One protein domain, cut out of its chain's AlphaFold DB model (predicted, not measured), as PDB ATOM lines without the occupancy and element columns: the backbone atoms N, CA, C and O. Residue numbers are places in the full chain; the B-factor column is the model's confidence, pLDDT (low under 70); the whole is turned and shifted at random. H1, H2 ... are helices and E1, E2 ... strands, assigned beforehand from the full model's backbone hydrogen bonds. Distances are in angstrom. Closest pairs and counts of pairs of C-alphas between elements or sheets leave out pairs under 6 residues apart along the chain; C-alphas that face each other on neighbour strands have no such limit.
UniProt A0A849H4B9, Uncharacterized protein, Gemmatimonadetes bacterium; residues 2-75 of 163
ATOM      1  N   TRP A   2     120.848 114.964 159.029       87.19
ATOM      2  CA  TRP A   2     120.067 115.348 160.204       87.19
ATOM      3  C   TRP A   2     118.585 115.269 159.859       87.19
ATOM      4  O   TRP A   2     118.184 115.658 158.762       87.19
ATOM      5  N   GLN A   3     117.786 114.739 160.774       91.50
ATOM      6  CA  GLN A   3     116.347 114.613 160.610       91.50
ATOM      7  C   GLN A   3     115.660 114.804 161.955       91.50
ATOM      8  O   GLN A   3     116.214 114.424 162.988       91.50
ATOM      9  N   ALA A   4     114.470 115.384 161.917       94.69
ATOM     10  CA  ALA A   4     113.621 115.609 163.072       94.69
ATOM     11  C   ALA A   4     112.177 115.280 162.696       94.69
ATOM     12  O   ALA A   4     111.729 115.610 161.596       94.69
ATOM     13  N   VAL A   5     111.470 114.619 163.606       96.12
ATOM     14  CA  VAL A   5     110.041 114.333 163.480       96.12
ATOM     15  C   VAL A   5     109.327 115.181 164.520       96.12
ATOM     16  O   VAL A   5     109.640 115.088 165.705       96.12
ATOM     17  N   CYS A   6     108.414 116.028 164.061       95.31
ATOM     18  CA  CYS A   6     107.559 116.848 164.906       95.31
ATOM     19  C   CYS A   6     106.131 116.316 164.797       95.31
ATOM     20  O   CYS A   6     105.549 116.327 163.709       95.31
ATOM     21  N   GLU A   7     105.576 115.855 165.912       95.44
ATOM     22  CA  GLU A   7     104.200 115.367 165.985       95.44
ATOM     23  C   GLU A   7     103.272 116.481 166.473       95.44
ATOM     24  O   GLU A   7     103.560 117.164 167.456       95.44
ATOM     25  N   TYR A   8     102.142 116.649 165.788       93.56
ATOM     26  CA  TYR A   8     101.082 117.594 166.134       93.56
ATOM     27  C   TYR A   8      99.748 116.836 166.226       93.56
ATOM     28  O   TYR A   8      98.935 116.916 165.299       93.56
ATOM     29  N   PRO A   9      99.496 116.094 167.324       92.38
ATOM     30  CA  PRO A   9      98.316 115.232 167.449       92.38
ATOM     31  C   PRO A   9      96.990 115.986 167.304       92.38
ATOM     32  O   PRO A   9      96.066 115.504 166.662       92.38
ATOM     33  N   GLU A  10      96.919 117.219 167.815       93.06
ATOM     34  CA  GLU A  10      95.730 118.081 167.701       93.06
ATOM     35  C   GLU A  10      95.392 118.479 166.254       93.06
ATOM     36  O   GLU A  10      94.297 118.964 165.979       93.06
ATOM     37  N   ARG A  11      96.339 118.301 165.328       92.56
ATOM     38  CA  ARG A  11      96.193 118.623 163.905       92.56
ATOM     39  C   ARG A  11      96.195 117.387 163.011       92.56
ATOM     40  O   ARG A  11      96.184 117.562 161.796       92.56
ATOM     41  N   ASP A  12      96.260 116.188 163.594       94.25
ATOM     42  CA  ASP A  12      96.456 114.929 162.866       94.25
ATOM     43  C   ASP A  12      97.619 115.024 161.855       94.25
ATOM     44  O   ASP A  12      97.520 114.656 160.685       94.25
ATOM     45  N   LEU A  13      98.724 115.641 162.293       94.94
ATOM     46  CA  LEU A  13      99.848 115.991 161.430       94.94
ATOM     47  C   LEU A  13     101.164 115.514 162.035       94.94
ATOM     48  O   LEU A  13     101.489 115.813 163.180       94.94
ATOM     49  N   THR A  14     101.972 114.858 161.208       96.00
ATOM     50  CA  THR A  14     103.381 114.590 161.502       96.00
ATOM     51  C   THR A  14     104.244 115.267 160.451       96.00
ATOM     52  O   THR A  14     104.116 114.997 159.257       96.00
ATOM     53  N   MET A  15     105.143 116.144 160.890       93.88
ATOM     54  CA  MET A  15     106.117 116.789 160.018       93.88
ATOM     55  C   MET A  15     107.466 116.089 160.157       93.88
ATOM     56  O   MET A  15     108.080 116.107 161.222       93.88
ATOM     57  N   MET A  16     107.966 115.522 159.061       94.50
ATOM     58  CA  MET A  16     109.334 115.017 158.988       94.50
ATOM     59  C   MET A  16     110.221 116.043 158.288       94.50
ATOM     60  O   MET A  16     110.161 116.214 157.070       94.50
ATOM     61  N   TYR A  17     111.093 116.696 159.049       91.50
ATOM     62  CA  TYR A  17     112.172 117.484 158.476       91.50
ATOM     63  C   TYR A  17     113.388 116.592 158.246       91.50
ATOM     64  O   TYR A  17     113.814 115.852 159.133       91.50
ATOM     65  N   SER A  18     114.005 116.687 157.069       89.81
ATOM     66  CA  SER A  18     115.256 115.985 156.803       89.81
ATOM     67  C   SER A  18     116.203 116.818 155.949       89.81
ATOM     68  O   SER A  18     115.823 117.381 154.925       89.81
ATOM     69  N   SER A  19     117.481 116.829 156.315       86.25
ATOM     70  CA  SER A  19     118.543 117.552 155.618       86.25
ATOM     71  C   SER A  19     119.811 116.703 155.503       86.25
ATOM     72  O   SER A  19     120.216 115.983 156.422       86.25
ATOM     73  N   THR A  20     120.461 116.774 154.344       84.81
ATOM     74  CA  THR A  20     121.743 116.122 154.089       84.81
ATOM     75  C   THR A  20     122.642 117.055 153.292       84.81
ATOM     76  O   THR A  20     122.198 117.672 152.332       84.81
ATOM     77  N   LEU A  21     123.909 117.151 153.694       85.56
ATOM     78  CA  LEU A  21     124.951 117.857 152.938       85.56
ATOM     79  C   LEU A  21     125.703 116.920 151.982       85.56
ATOM     80  O   LEU A  21     126.555 117.368 151.227       85.56
ATOM     81  N   ALA A  22     125.407 115.619 152.022       88.94
ATOM     82  CA  ALA A  22     126.082 114.628 151.187       88.94
ATOM     83  C   ALA A  22     125.516 114.564 149.760       88.94
ATOM     84  O   ALA A  22     126.118 113.946 148.887       88.94
ATOM     85  N   ASN A  23     124.335 115.143 149.525       83.62
ATOM     86  CA  ASN A  23     123.652 115.062 148.245       83.62
ATOM     87  C   ASN A  23     122.720 116.269 148.046       83.62
ATOM     88  O   ASN A  23     121.979 116.630 148.957       83.62
ATOM     89  N   SER A  24     122.754 116.863 146.853       79.81
ATOM     90  CA  SER A  24     121.977 118.063 146.505       79.81
ATOM     91  C   SER A  24     120.600 117.767 145.900       79.81
ATOM     92  O   SER A  24     119.936 118.691 145.432       79.81
ATOM     93  N   LEU A  25     120.160 116.503 145.868       84.19
ATOM     94  CA  LEU A  25     118.844 116.127 145.361       84.19
ATOM     95  C   LEU A  25     117.756 116.757 146.233       84.19
ATOM     96  O   LEU A  25     117.677 116.536 147.446       84.19
ATOM     97  N   TYR A  26     116.896 117.534 145.585       78.94
ATOM     98  CA  TYR A  26     115.704 118.086 146.204       78.94
ATOM     99  C   TYR A  26     114.688 116.970 146.465       78.94
ATOM    100  O   TYR A  26     114.411 116.163 145.582       78.94
ATOM    101  N   ARG A  27     114.148 116.919 147.686       83.88
ATOM    102  CA  ARG A  27     113.212 115.872 148.132       83.88
ATOM    103  C   ARG A  27     111.758 116.349 148.233       83.88
ATOM    104  O   ARG A  27     110.910 115.579 148.660       83.88
ATOM    105  N   GLY A  28     111.482 117.581 147.799       85.81
ATOM    106  CA  GLY A  28     110.129 118.131 147.768       85.81
ATOM    107  C   GLY A  28     109.618 118.623 149.120       85.81
ATOM    108  O   GLY A  28     110.160 118.293 150.177       85.81
ATOM    109  N   GLN A  29     108.541 119.405 149.064       90.12
ATOM    110  CA  GLN A  29     107.615 119.593 150.176       90.12
ATOM    111  C   GLN A  29     106.371 118.773 149.849       90.12
ATOM    112  O   GLN A  29     105.629 119.095 148.921       90.12
ATOM    113  N   VAL A  30     106.190 117.666 150.564       94.19
ATOM    114  CA  VAL A  30     105.161 116.676 150.243       94.19
ATOM    115  C   VAL A  30     104.227 116.518 151.430       94.19
ATOM    116  O   VAL A  30     104.661 116.165 152.527       94.19
ATOM    117  N   PHE A  31     102.941 116.756 151.199       94.88
ATOM    118  CA  PHE A  31     101.870 116.436 152.129       94.88
ATOM    119  C   PHE A  31     101.286 115.086 151.731       94.88
ATOM    120  O   PHE A  31     100.700 114.937 150.657       94.88
ATOM    121  N   MET A  32     101.475 114.094 152.593       95.38
ATOM    122  CA  MET A  32     101.013 112.726 152.375       95.38
ATOM    123  C   MET A  32      99.735 112.510 153.179       95.38
ATOM    124  O   MET A  32      99.791 112.209 154.368       95.38
ATOM    125  N   GLY A  33      98.589 112.730 152.539       95.19
ATOM    126  CA  GLY A  33      97.284 112.444 153.123       95.19
ATOM    127  C   GLY A  33      96.805 111.038 152.775       95.19
ATOM    128  O   GLY A  33      97.259 110.438 151.803       95.19
ATOM    129  N   HIS A  34      95.829 110.552 153.544       95.56
ATOM    130  CA  HIS A  34      95.187 109.250 153.322       95.56
ATOM    131  C   HIS A  34      94.581 109.108 151.916       95.56
ATOM    132  O   HIS A  34      94.751 108.089 151.266       95.56
ATOM    133  N   ASP A  35      93.897 110.142 151.417       96.94
ATOM    134  CA  ASP A  35      93.213 110.071 150.117       96.94
ATOM    135  C   ASP A  35      94.024 110.644 148.945       96.94
ATOM    136  O   ASP A  35      93.718 110.384 147.779       96.94
ATOM    137  N   ALA A  36      95.029 111.474 149.224       96.81
ATOM    138  CA  ALA A  36      95.814 112.135 148.191       96.81
ATOM    139  C   ALA A  36      97.180 112.581 148.707       96.81
ATOM    140  O   ALA A  36      97.344 112.974 149.861       96.81
ATOM    141  N   THR A  37      98.144 112.604 147.793       96.31
ATOM    142  CA  THR A  37      99.446 113.234 148.000       96.31
ATOM    143  C   THR A  37      99.489 114.564 147.265       96.31
ATOM    144  O   THR A  37      99.108 114.647 146.094       96.31
ATOM    145  N   MET A  38      99.965 115.594 147.953       95.44
ATOM    146  CA  MET A  38     100.158 116.929 147.412       95.44
ATOM    147  C   MET A  38     101.640 117.288 147.463       95.44
ATOM    148  O   MET A  38     102.249 117.306 148.530       95.44
ATOM    149  N   GLU A  39     102.205 117.603 146.307       92.31
ATOM    150  CA  GLU A  39     103.559 118.126 146.167       92.31
ATOM    151  C   GLU A  39     103.478 119.636 145.939       92.31
ATOM    152  O   GLU A  39     102.781 120.104 145.031       92.31
ATOM    153  N   VAL A  40     104.173 120.387 146.791       88.38
ATOM    154  CA  VAL A  40     104.229 121.851 146.768       88.38
ATOM    155  C   VAL A  40     105.656 122.279 146.420       88.38
ATOM    156  O   VAL A  40     106.620 121.894 147.079       88.38
ATOM    157  N   ASP A  41     105.790 123.052 145.350       79.06
ATOM    158  CA  ASP A  41     107.048 123.643 144.874       79.06
ATOM    159  C   ASP A  41     106.701 124.969 144.149       79.06
ATOM    160  O   ASP A  41     105.747 125.654 144.521       79.06
ATOM    161  N   ASN A  42     107.382 125.306 143.050       69.69
ATOM    162  CA  ASN A  42     106.986 126.347 142.087       69.69
ATOM    163  C   ASN A  42     105.579 126.153 141.485       69.69
ATOM    164  O   ASN A  42     105.066 127.037 140.799       69.69
ATOM    165  N   GLY A  43     104.961 124.997 141.711       77.44
ATOM    166  CA  GLY A  43     103.580 124.699 141.376       77.44
ATOM    167  C   GLY A  43     102.964 123.782 142.426       77.44
ATOM    168  O   GLY A  43     103.569 123.469 143.450       77.44
ATOM    169  N   LEU A  44     101.746 123.345 142.151       86.06
ATOM    170  CA  LEU A  44     101.003 122.408 142.975       86.06
ATOM    171  C   LEU A  44     100.668 121.187 142.131       86.06
ATOM    172  O   LEU A  44     100.080 121.331 141.061       86.06
ATOM    173  N   SER A  45     101.000 119.996 142.612       91.12
ATOM    174  CA  SER A  45     100.600 118.736 141.989       91.12
ATOM    175  C   SER A  45      99.879 117.877 143.014       91.12
ATOM    176  O   SER A  45     100.384 117.675 144.115       91.12
ATOM    177  N   ILE A  46      98.686 117.388 142.675       94.50
ATOM    178  CA  ILE A  46      97.879 116.536 143.549       94.50
ATOM    179  C   ILE A  46      97.590 115.231 142.827       94.50
ATOM    180  O   ILE A  46      97.014 115.226 141.735       94.50
ATOM    181  N   ARG A  47      97.938 114.118 143.467       95.88
ATOM    182  CA  ARG A  47      97.706 112.760 142.973       95.88
ATOM    183  C   ARG A  47      96.839 111.992 143.961       95.88
ATOM    184  O   ARG A  47      97.049 112.106 145.168       95.88
ATOM    185  N   ALA A  48      95.872 111.230 143.452       96.56
ATOM    186  CA  ALA A  48      95.084 110.339 144.298       96.56
ATOM    187  C   ALA A  48      95.979 109.251 144.880       96.56
ATOM    188  O   ALA A  48      96.862 108.730 144.196       96.56
ATOM    189  N   GLU A  49      95.725 108.909 146.133       96.50
ATOM    190  CA  GLU A  49      96.303 107.724 146.749       96.50
ATOM    191  C   GLU A  49      95.492 106.489 146.296       96.50
ATOM    192  O   GLU A  49      94.276 106.569 146.113       96.50
ATOM    193  N   GLY A  50      96.164 105.365 146.032       93.12
ATOM    194  CA  GLY A  50      95.534 104.182 145.439       93.12
ATOM    195  C   GLY A  50      94.618 103.412 146.388       93.12
ATOM    196  O   GLY A  50      93.650 102.804 145.942       93.12
ATOM    197  N   SER A  51      94.886 103.471 147.687       94.69
ATOM    198  CA  SER A  51      94.028 102.975 148.765       94.69
ATOM    199  C   SER A  51      93.055 104.029 149.321       94.69
ATOM    200  O   SER A  51      92.419 103.794 150.353       94.69
ATOM    201  N   SER A  52      92.874 105.160 148.623       96.38
ATOM    202  CA  SER A  52      91.930 106.208 149.018       96.38
ATOM    203  C   SER A  52      90.524 105.652 149.237       96.38
ATOM    204  O   SER A  52      89.908 105.058 148.352       96.38
ATOM    205  N   THR A  53      89.954 105.942 150.405       97.25
ATOM    206  CA  THR A  53      88.553 105.618 150.704       97.25
ATOM    207  C   THR A  53      87.583 106.579 150.033       97.25
ATOM    208  O   THR A  53      86.475 106.183 149.676       97.25
ATOM    209  N   ARG A  54      87.994 107.837 149.835       96.81
ATOM    210  CA  ARG A  54      87.177 108.883 149.212       96.81
ATOM    211  C   ARG A  54      87.052 108.719 147.698       96.81
ATOM    212  O   ARG A  54      86.017 109.077 147.140       96.81
ATOM    213  N   PHE A  55      88.098 108.231 147.032       96.19
ATOM    214  CA  PHE A  55      88.162 108.128 145.570       96.19
ATOM    215  C   PHE A  55      87.996 106.703 145.031       96.19
ATOM    216  O   PHE A  55      87.975 106.545 143.814       96.19
ATOM    217  N   ARG A  56      87.823 105.701 145.905       96.69
ATOM    218  CA  ARG A  56      87.756 104.269 145.565       96.69
ATOM    219  C   ARG A  56      86.920 103.956 144.325       96.69
ATOM    220  O   ARG A  56      87.465 103.437 143.365       96.69
ATOM    221  N   GLU A  57      85.646 104.348 144.304       97.19
ATOM    222  CA  GLU A  57      84.741 104.051 143.175       97.19
ATOM    223  C   GLU A  57      85.281 104.596 141.846       97.19
ATOM    224  O   GLU A  57      85.332 103.893 140.845       97.19
ATOM    225  N   LYS A  58      85.785 105.833 141.848       96.06
ATOM    226  CA  LYS A  58      86.337 106.474 140.647       96.06
ATOM    227  C   LYS A  58      87.672 105.869 140.213       96.06
ATOM    228  O   LYS A  58      88.014 105.964 139.038       96.06
ATOM    229  N   ILE A  59      88.442 105.311 141.143       96.00
ATOM    230  CA  ILE A  59      89.676 104.578 140.836       96.00
ATOM    231  C   ILE A  59      89.317 103.222 140.219       96.00
ATOM    232  O   ILE A  59      89.851 102.883 139.165       96.00
ATOM    233  N   ASP A  60      88.371 102.494 140.821       96.19
ATOM    234  CA  ASP A  60      87.905 101.182 140.354       96.19
ATOM    235  C   ASP A  60      87.279 101.264 138.950       96.19
ATOM    236  O   ASP A  60      87.505 100.401 138.104       96.19
ATOM    237  N   GLU A  61      86.541 102.342 138.672       96.31
ATOM    238  CA  GLU A  61      85.964 102.641 137.356       96.31
ATOM    239  C   GLU A  61      86.993 103.170 136.336       96.31
ATOM    240  O   GLU A  61      86.657 103.377 135.169       96.31
ATOM    241  N   GLY A  62      88.243 103.417 136.747       92.44
ATOM    242  CA  GLY A  62      89.303 103.957 135.889       92.44
ATOM    243  C   GLY A  62      89.154 105.443 135.538       92.44
ATOM    244  O   GLY A  62      89.869 105.946 134.676       92.44
ATOM    245  N   ILE A  63      88.248 106.170 136.200       94.12
ATOM    246  CA  ILE A  63      88.069 107.621 136.033       94.12
ATOM    247  C   ILE A  63      89.267 108.382 136.619       94.12
ATOM    248  O   ILE A  63      89.680 109.410 136.078       94.12
ATOM    249  N   ILE A  64      89.821 107.895 137.734       93.62
ATOM    250  CA  ILE A  64      91.021 108.444 138.370       93.62
ATOM    251  C   ILE A  64      92.189 107.478 138.166       93.62
ATOM    252  O   ILE A  64      92.273 106.430 138.804       93.62
ATOM    253  N   GLU A  65      93.137 107.875 137.321       92.12
ATOM    254  CA  GLU A  65      94.415 107.180 137.164       92.12
ATOM    255  C   GLU A  65      95.386 107.622 138.269       92.12
ATOM    256  O   GLU A  65      95.946 108.717 138.226       92.12
ATOM    257  N   THR A  66      95.630 106.761 139.259       92.00
ATOM    258  CA  THR A  66      96.474 107.063 140.437       92.00
ATOM    259  C   THR A  66      97.951 107.277 140.103       92.00
ATOM    260  O   THR A  66      98.696 107.799 140.926       92.00
ATOM    261  N   SER A  67      98.395 106.923 138.894       89.62
ATOM    262  CA  SER A  67      99.746 107.208 138.395       89.62
ATOM    263  C   SER A  67      99.913 108.642 137.882       89.62
ATOM    264  O   SER A  67     101.043 109.081 137.658       89.62
ATOM    265  N   ARG A  68      98.816 109.395 137.713       87.88
ATOM    266  CA  ARG A  68      98.806 110.747 137.144       87.88
ATOM    267  C   ARG A  68      98.205 111.759 138.120       87.88
ATOM    268  O   ARG A  68      97.351 111.410 138.932       87.88
ATOM    269  N   PRO A  69      98.639 113.027 138.065       89.56
ATOM    270  CA  PRO A  69      98.028 114.060 138.881       89.56
ATOM    271  C   PRO A  69      96.570 114.274 138.459       89.56
ATOM    272  O   PRO A  69      96.266 114.409 137.275       89.56
ATOM    273  N   MET A  70      95.674 114.346 139.443       90.56
ATOM    274  CA  MET A  70      94.285 114.774 139.239       90.56
ATOM    275  C   MET A  70      94.187 116.290 139.081       90.56
ATOM    276  O   MET A  70      93.237 116.805 138.498       90.56
ATOM    277  N   PHE A  71      95.158 117.010 139.642       87.00
ATOM    278  CA  PHE A  71      95.241 118.455 139.563       87.00
ATOM    279  C   PHE A  71      96.702 118.878 139.491       87.00
ATOM    280  O   PHE A  71      97.528 118.450 140.298       87.00
ATOM    281  N   THR A  72      97.006 119.755 138.543       84.12
ATOM    282  CA  THR A  72      98.284 120.455 138.476       84.12
ATOM    283  C   THR A  72      98.004 121.934 138.299       84.12
ATOM    284  O   THR A  72      97.198 122.327 137.456       84.12
ATOM    285  N   PHE A  73      98.678 122.760 139.084       81.19
ATOM    286  CA  PHE A  73      98.641 124.204 138.954       81.19
ATOM    287  C   PHE A  73     100.063 124.729 138.868       81.19
ATOM    288  O   PHE A  73     100.860 124.532 139.780       81.19
ATOM    289  N   GLN A  74     100.368 125.413 137.771       77.12
ATOM    290  CA  GLN A  74     101.644 126.082 137.586       77.12
ATOM    291  C   GLN A  74     101.384 127.574 137.355       77.12
ATOM    292  O   GLN A  74     100.937 127.966 136.272       77.12
ATOM    293  N   PRO A  75     101.599 128.415 138.378       70.81
ATOM    294  CA  PRO A  75     101.406 129.850 138.269       70.81
ATOM    295  C   PRO A  75     102.221 130.466 137.123       70.81
ATOM    296  O   PRO A  75     103.437 130.317 137.068       70.81
TER     297      PRO A  75
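What this domain is: This is residues 2 to 75 of the 163 residues of an uncharacterized protein of Gemmatimonadetes bacterium (UniProt A0A849H4B9). What is the main picture? One twisted wall of four antiparallel strands, E3 E4 E5 E6, stands with a separate two-stranded hairpin, E1 and E2, beyond its E3 edge, and the small helix H1 lies in the loop between E5 and E6, toward the opposite end of the model. What is it built of? The printed part has 74 residues, with one named helix and six named strands in the order E1 E2 E3 E4 E5 H1 E6; the class is mostly strand, as strands hold 33 of the 38 residues in named elements. The whole is loose, with a radius of gyration of the C-alphas of 14.9 A and spans of 44 by 31 by 23 A.

Where its parts are: Where is the four-stranded sheet? E3 is residues 29 to 32, E4 36 to 40, E5 44 to 48, 13.5 A long, and E6 69 to 73, ending at C-alpha 73 (98.641, 124.204, 138.954). Where are the others? E1, residues 2 to 8, runs 20.0 A from C-alpha 2 (120.067, 115.348, 160.204); E2, residues 13 to 19, runs 19.6 A; H1 is residues 56 to 60.

How they stand to each other: How is the larger sheet joined? E3 E4 E5 form a meander, each strand the antiparallel neighbour of the one before, with N 31 and O 38 at 2.8 A and N 37 and O 47 at 2.9 A. E6, an edge strand, is antiparallel to E5, with N 44 and O 73 at 2.8 A. What of the rest? E1 and E2 form an antiparallel hairpin, with N 4 and O 17 at 2.9 A. E2 and E3 are near each other, with 8 pairs of C-alphas within 10 A but none within 8 A. H1, whose O i to N i+4 pair is within hydrogen-bond range, is not on the sheet.

The domain as a whole: How far does it reach? The C-alphas farthest apart, of Leu 21 and Glu 61, are 44.7 A apart. Is it continuous and confident? The printed part has no cut and no long link; its mean pLDDT is 90.8, and residue 42 alone is under 70.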